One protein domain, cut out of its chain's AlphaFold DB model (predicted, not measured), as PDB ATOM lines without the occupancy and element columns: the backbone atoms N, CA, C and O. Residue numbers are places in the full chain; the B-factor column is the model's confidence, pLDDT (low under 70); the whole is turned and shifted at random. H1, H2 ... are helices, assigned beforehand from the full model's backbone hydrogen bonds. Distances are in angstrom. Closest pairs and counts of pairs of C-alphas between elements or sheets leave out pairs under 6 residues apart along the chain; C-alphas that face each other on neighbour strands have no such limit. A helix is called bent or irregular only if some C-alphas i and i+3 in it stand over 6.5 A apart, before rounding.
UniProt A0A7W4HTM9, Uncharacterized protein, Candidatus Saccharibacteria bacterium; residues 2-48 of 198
ATOM      1  N   ALA A   2      16.127  -9.215  40.770       75.75
ATOM      2  CA  ALA A   2      14.960  -9.441  41.641       75.75
ATOM      3  C   ALA A   2      14.233  -8.173  42.149       75.75
ATOM      4  O   ALA A   2      13.009  -8.147  42.160       75.75
ATOM      5  N   ILE A   3      14.968  -7.103  42.486       79.38
ATOM      6  CA  ILE A   3      14.402  -5.814  42.933       79.38
ATOM      7  C   ILE A   3      13.429  -5.218  41.896       79.38
ATOM      8  O   ILE A   3      12.406  -4.652  42.268       79.38
ATOM      9  N   ASN A   4      13.712  -5.374  40.598       77.69
ATOM     10  CA  ASN A   4      12.866  -4.860  39.517       77.69
ATOM     11  C   ASN A   4      11.536  -5.609  39.458       77.69
ATOM     12  O   ASN A   4      10.497  -4.985  39.284       77.69
ATOM     13  N   GLU A   5      11.580  -6.938  39.601       80.44
ATOM     14  CA  GLU A   5      10.391  -7.794  39.589       80.44
ATOM     15  C   GLU A   5       9.520  -7.537  40.817       80.44
ATOM     16  O   GLU A   5       8.307  -7.410  40.686       80.44
ATOM     17  N   GLN A   6      10.133  -7.386  41.996       83.06
ATOM     18  CA  GLN A   6       9.422  -7.039  43.225       83.06
ATOM     19  C   GLN A   6       8.743  -5.666  43.106       83.06
ATOM     20  O   GLN A   6       7.558  -5.541  43.402       83.06
ATOM     21  N   LEU A   7       9.456  -4.652  42.603       82.12
ATOM     22  CA  LEU A   7       8.893  -3.318  42.385       82.12
ATOM     23  C   LEU A   7       7.787  -3.327  41.314       82.12
ATOM     24  O   LEU A   7       6.768  -2.663  41.476       82.12
ATOM     25  N   LEU A   8       7.954  -4.097  40.236       82.06
ATOM     26  CA  LEU A   8       6.947  -4.249  39.182       82.06
ATOM     27  C   LEU A   8       5.703  -5.007  39.672       82.06
ATOM     28  O   LEU A   8       4.596  -4.673  39.255       82.06
ATOM     29  N   HIS A   9       5.867  -5.997  40.551       83.44
ATOM     30  CA  HIS A   9       4.759  -6.675  41.221       83.44
ATOM     31  C   HIS A   9       3.978  -5.690  42.097       83.44
ATOM     32  O   HIS A   9       2.765  -5.585  41.940       83.44
ATOM     33  N   GLU A  10       4.673  -4.912  42.931       82.31
ATOM     34  CA  GLU A  10       4.055  -3.910  43.808       82.31
ATOM     35  C   GLU A  10       3.300  -2.830  43.017       82.31
ATOM     36  O   GLU A  10       2.166  -2.485  43.333       82.31
ATOM     37  N   ILE A  11       3.876  -2.336  41.915       81.50
ATOM     38  CA  ILE A  11       3.197  -1.363  41.045       81.50
ATOM     39  C   ILE A  11       1.965  -1.977  40.367       81.50
ATOM     40  O   ILE A  11       1.004  -1.258  40.110       81.50
ATOM     41  N   ARG A  12       1.964  -3.286  40.072       80.25
ATOM     42  CA  ARG A  12       0.803  -3.983  39.495       80.25
ATOM     43  C   ARG A  12      -0.319  -4.188  40.512       80.25
ATOM     44  O   ARG A  12      -1.473  -4.044  40.118       80.25
ATOM     45  N   SER A  13      -0.018  -4.480  41.780       81.12
ATOM     46  CA  SER A  13      -1.033  -4.526  42.845       81.12
ATOM     47  C   SER A  13      -1.605  -3.139  43.143       81.12
ATOM     48  O   SER A  13      -2.820  -2.994  43.265       81.12
ATOM     49  N   ASP A  14      -0.762  -2.105  43.174       73.31
ATOM     50  CA  ASP A  14      -1.182  -0.729  43.471       73.31
ATOM     51  C   ASP A  14      -1.696   0.067  42.256       73.31
ATOM     52  O   ASP A  14      -2.079   1.228  42.403       73.31
ATOM     53  N   ILE A  15      -1.747  -0.524  41.057       72.81
ATOM     54  CA  ILE A  15      -2.053   0.178  39.793       72.81
ATOM     55  C   ILE A  15      -3.428   0.867  39.795       72.81
ATOM     56  O   ILE A  15      -3.609   1.904  39.158       72.81
ATOM     57  N   ILE A  16      -4.377   0.304  40.551       70.19
ATOM     58  CA  ILE A  16      -5.742   0.816  40.742       70.19
ATOM     59  C   ILE A  16      -5.738   2.056  41.656       70.19
ATOM     60  O   ILE A  16      -6.505   2.989  41.431       70.19
ATOM     61  N   ASN A  17      -4.844   2.094  42.649       73.12
ATOM     62  CA  ASN A  17      -4.716   3.193  43.612       73.12
ATOM     63  C   ASN A  17      -3.754   4.297  43.137       73.12
ATOM     64  O   ASN A  17      -3.859   5.444  43.571       73.12
ATOM     65  N   LYS A  18      -2.781   3.958  42.281       68.44
ATOM     66  CA  LYS A  18      -1.661   4.822  41.870       68.44
ATOM     67  C   LYS A  18      -1.445   4.770  40.354       68.44
ATOM     68  O   LYS A  18      -0.390   4.361  39.867       68.44
ATOM     69  N   SER A  19      -2.420   5.265  39.593       67.69
ATOM     70  CA  SER A  19      -2.347   5.397  38.124       67.69
ATOM     71  C   SER A  19      -1.107   6.164  37.627       67.69
ATOM     72  O   SER A  19      -0.572   5.865  36.560       67.69
ATOM     73  N   ASN A  20      -0.568   7.081  38.436       73.81
ATOM     74  CA  ASN A  20       0.676   7.810  38.160       73.81
ATOM     75  C   ASN A  20       1.941   6.918  38.105       73.81
ATOM     76  O   ASN A  20       2.998   7.384  37.687       73.81
ATOM     77  N   CYS A  21       1.870   5.640  38.499       70.75
ATOM     78  CA  CYS A  21       2.999   4.704  38.434       70.75
ATOM     79  C   CYS A  21       3.132   3.967  37.084       70.75
ATOM     80  O   CYS A  21       4.151   3.315  36.850       70.75
ATOM     81  N   LEU A  22       2.167   4.108  36.167       75.56
ATOM     82  CA  LEU A  22       2.227   3.557  34.803       75.56
ATOM     83  C   LEU A  22       3.517   3.913  34.020       75.56
ATOM     84  O   LEU A  22       4.167   2.988  33.525       75.56
ATOM     85  N   PRO A  23       3.965   5.188  33.932       79.00
ATOM     86  CA  PRO A  23       5.211   5.531  33.234       79.00
ATOM     87  C   PRO A  23       6.470   4.968  33.912       79.00
ATOM     88  O   PRO A  23       7.495   4.795  33.252       79.00
ATOM     89  N   LEU A  24       6.415   4.659  35.213       77.00
ATOM     90  CA  LEU A  24       7.500   3.966  35.906       77.00
ATOM     91  C   LEU A  24       7.520   2.480  35.519       77.00
ATOM     92  O   LEU A  24       8.590   1.960  35.219       77.00
ATOM     93  N   ALA A  25       6.362   1.811  35.467       73.38
ATOM     94  CA  ALA A  25       6.259   0.398  35.087       73.38
ATOM     95  C   ALA A  25       6.805   0.122  33.672       73.38
ATOM     96  O   ALA A  25       7.563  -0.832  33.485       73.38
ATOM     97  N   ASP A  26       6.486   0.983  32.700       80.69
ATOM     98  CA  ASP A  26       7.015   0.895  31.332       80.69
ATOM     99  C   ASP A  26       8.549   1.051  31.296       80.69
ATOM    100  O   ASP A  26       9.272   0.196  30.769       80.69
ATOM    101  N   LYS A  27       9.079   2.078  31.978       77.38
ATOM    102  CA  LYS A  27      10.531   2.271  32.113       77.38
ATOM    103  C   LYS A  27      11.199   1.071  32.786       77.38
ATOM    104  O   LYS A  27      12.232   0.615  32.292       77.38
ATOM    105  N   LEU A  28      10.615   0.515  33.850       75.31
ATOM    106  CA  LEU A  28      11.126  -0.681  34.531       75.31
ATOM    107  C   LEU A  28      11.170  -1.900  33.602       75.31
ATOM    108  O   LEU A  28      12.184  -2.599  33.591       75.31
ATOM    109  N   LEU A  29      10.145  -2.119  32.772       75.88
ATOM    110  CA  LEU A  29      10.141  -3.192  31.774       75.88
ATOM    111  C   LEU A  29      11.268  -3.003  30.741       75.88
ATOM    112  O   LEU A  29      12.001  -3.950  30.444       75.88
ATOM    113  N   SER A  30      11.488  -1.772  30.266       72.38
ATOM    114  CA  SER A  30      12.593  -1.448  29.343       72.38
ATOM    115  C   SER A  30      13.992  -1.651  29.960       72.38
ATOM    116  O   SER A  30      14.970  -1.935  29.256       72.38
ATOM    117  N   ASN A  31      14.103  -1.548  31.289       67.38
ATOM    118  CA  ASN A  31      15.365  -1.673  32.019       67.38
ATOM    119  C   ASN A  31      15.845  -3.127  32.141       67.38
ATOM    120  O   ASN A  31      17.051  -3.351  32.235       67.38
ATOM    121  N   GLN A  32      14.934  -4.104  32.063       66.38
ATOM    122  CA  GLN A  32      15.242  -5.539  32.169       66.38
ATOM    123  C   GLN A  32      16.228  -6.034  31.101       66.38
ATOM    124  O   GLN A  32      17.007  -6.953  31.338       66.38
ATOM    125  N   LYS A  33      16.223  -5.409  29.919       67.06
ATOM    126  CA  LYS A  33      17.026  -5.820  28.755       67.06
ATOM    127  C   LYS A  33      18.393  -5.119  28.677       67.06
ATOM    128  O   LYS A  33      18.990  -5.037  27.607       67.06
ATOM    129  N   THR A  34      18.873  -4.546  29.785       70.44
ATOM    130  CA  THR A  34      20.078  -3.697  29.833       70.44
ATOM    131  C   THR A  34      21.182  -4.326  30.688       70.44
ATOM    132  O   THR A  34      20.925  -4.760  31.803       70.44
ATOM    133  N   ALA A  35      22.434  -4.279  30.216       71.56
ATOM    134  CA  ALA A  35      23.610  -4.818  30.921       71.56
ATOM    135  C   ALA A  35      23.935  -4.147  32.281       71.56
ATOM    136  O   ALA A  35      24.743  -4.656  33.046       71.56
ATOM    137  N   TRP A  36      23.297  -3.012  32.587       72.12
ATOM    138  CA  TRP A  36      23.477  -2.208  33.801       72.12
ATOM    139  C   TRP A  36      22.113  -1.889  34.442       72.12
ATOM    140  O   TRP A  36      21.663  -0.739  34.395       72.12
ATOM    141  N   PRO A  37      21.412  -2.886  35.020       75.56
ATOM    142  CA  PRO A  37      20.045  -2.704  35.508       75.56
ATOM    143  C   PRO A  37      19.967  -1.658  36.627       75.56
ATOM    144  O   PRO A  37      19.121  -0.771  36.572       75.56
ATOM    145  N   TYR A  38      20.889  -1.694  37.597       77.31
ATOM    146  CA  TYR A  38      20.874  -0.802  38.765       77.31
ATOM    147  C   TYR A  38      20.967   0.690  38.399       77.31
ATOM    148  O   TYR A  38      20.204   1.503  38.914       77.31
ATOM    149  N   VAL A  39      21.841   1.055  37.454       81.19
ATOM    150  CA  VAL A  39      22.009   2.456  37.027       81.19
ATOM    151  C   VAL A  39      20.729   2.983  36.373       81.19
ATOM    152  O   VAL A  39      20.291   4.095  36.667       81.19
ATOM    153  N   LYS A  40      20.074   2.167  35.538       78.25
ATOM    154  CA  LYS A  40      18.797   2.545  34.922       78.25
ATOM    155  C   LYS A  40      17.631   2.623  35.915       78.25
ATOM    156  O   LYS A  40      16.720   3.415  35.680       78.25
ATOM    157  N   LEU A  41      17.650   1.869  37.020       81.38
ATOM    158  CA  LEU A  41      16.654   2.018  38.091       81.38
ATOM    159  C   LEU A  41      16.734   3.395  38.739       81.38
ATOM    160  O   LEU A  41      15.712   4.064  38.837       81.38
ATOM    161  N   LEU A  42      17.936   3.828  39.135       80.06
ATOM    162  CA  LEU A  42      18.144   5.141  39.756       80.06
ATOM    163  C   LEU A  42      17.640   6.270  38.845       80.06
ATOM    164  O   LEU A  42      16.928   7.161  39.301       80.06
ATOM    165  N   ILE A  43      17.932   6.177  37.544       80.62
ATOM    166  CA  ILE A  43      17.447   7.124  36.531       80.62
ATOM    167  C   ILE A  43      15.914   7.079  36.412       80.62
ATOM    168  O   ILE A  43      15.278   8.130  36.376       80.62
ATOM    169  N   ALA A  44      15.298   5.892  36.366       78.31
ATOM    170  CA  ALA A  44      13.844   5.755  36.238       78.31
ATOM    171  C   ALA A  44      13.085   6.261  37.478       78.31
ATOM    172  O   ALA A  44      12.091   6.969  37.329       78.31
ATOM    173  N   LEU A  45      13.579   5.954  38.681       79.12
ATOM    174  CA  LEU A  45      13.038   6.439  39.955       79.12
ATOM    175  C   LEU A  45      13.152   7.967  40.060       79.12
ATOM    176  O   LEU A  45      12.144   8.630  40.294       79.12
ATOM    177  N   GLY A  46      14.335   8.530  39.786       76.88
ATOM    178  CA  GLY A  46      14.549   9.984  39.769       76.88
ATOM    179  C   GLY A  46      13.796  10.725  38.655       76.88
ATOM    180  O   GLY A  46      13.576  11.925  38.761       76.88
ATOM    181  N   SER A  47      13.354  10.024  37.604       69.81
ATOM    182  CA  SER A  47      12.510  10.603  36.545       69.81
ATOM    183  C   SER A  47      11.018  10.633  36.897       69.81
ATOM    184  O   SER A  47      10.264  11.322  36.216       69.81
ATOM    185  N   ASN A  48      10.568   9.872  37.904       65.88
ATOM    186  CA  ASN A  48       9.155   9.829  38.309       65.88
ATOM    187  C   ASN A  48       8.837  10.776  39.481       65.88
ATOM    188  O   ASN A  48       7.672  11.029  39.779       65.88
TER     189      ASN A  48
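What this domain is: This is residues 2 to 48 of the 198 residues of an uncharacterized protein of Candidatus Saccharibacteria bacterium (UniProt A0A7W4HTM9). Three helices of similar length fold back and forth along the chain as two successive helical hairpins, and the helix they share, H2, packs on both H1 and H3. The three centres make a triangle with its widest side between H1 and H3, which come near each other only around Asn 4 and Leu 41, and the two turns between the helices lie at opposite ends of the long axis. The printed part has 47 residues with three named helices, in the order H1, H2, H3, and no named strand; the class is all helix. It is compact, with a radius of gyration of the C-alphas of 10.2 A, and elongated in outline, spanning 32 by 20 by 13 A.

Where its parts are: H1 covers residues 2 to 16 and is the longest helix by residues. It begins at C-alpha 2 at (14.960, -9.441, 41.641) and measures 23.1 A from first to last C-alpha. H1 is irregular, with C-alphas 13 and 16 standing 7.4 A apart. H2 covers residues 19 to 31, measures 20.0 A, and begins at C-alpha 19 at (-2.347, 5.397, 38.124). It is irregular too, with C-alphas 20 and 23 standing 7.1 A apart. H3 covers residues 37 to 48, measures 16.8 A, and ends at C-alpha 48 at (9.155, 9.829, 38.309).

How they stand to each other: H1 and H2 touch and form a helical hairpin; their closest C-alphas, those of Leu 8 and Ala 25, are 6.2 A apart. They run opposite ways at a shallow tilt of 25 degrees. H2 and H3 touch and form a second helical hairpin, with the C-alphas of Asn 31 and Pro 37 closest at 5.9 A. These two also run opposite ways, at a shallow tilt of 24 degrees. H1 and H3 are close but not clearly touching; their closest C-alphas, those of Asn 4 and Leu 41, are 8.0 A apart. They run the same way at a shallow tilt of 28 degrees, centre to centre 14.8 A. In H3 every O i to N i+4 pair is within hydrogen-bond range; in H1 10 of 11 such pairs are, and in H2 7 of 9.

The domain as a whole: The two C-alphas farthest apart, those of Asn 17 and Ala 35, are 32.1 A apart, and each of these residues lies in a link between helices. Both links, H1 to H2 with 2 residues and H2 to H3 with 5, are tight. The printed part has no cut, and its first and last C-alphas, those of Ala 2 and Asn 48, are 20.4 A apart. The mean pLDDT of the printed part is 75.9; residues 18 to 19, 31 to 33 and 47 to 48 of this model are under 70.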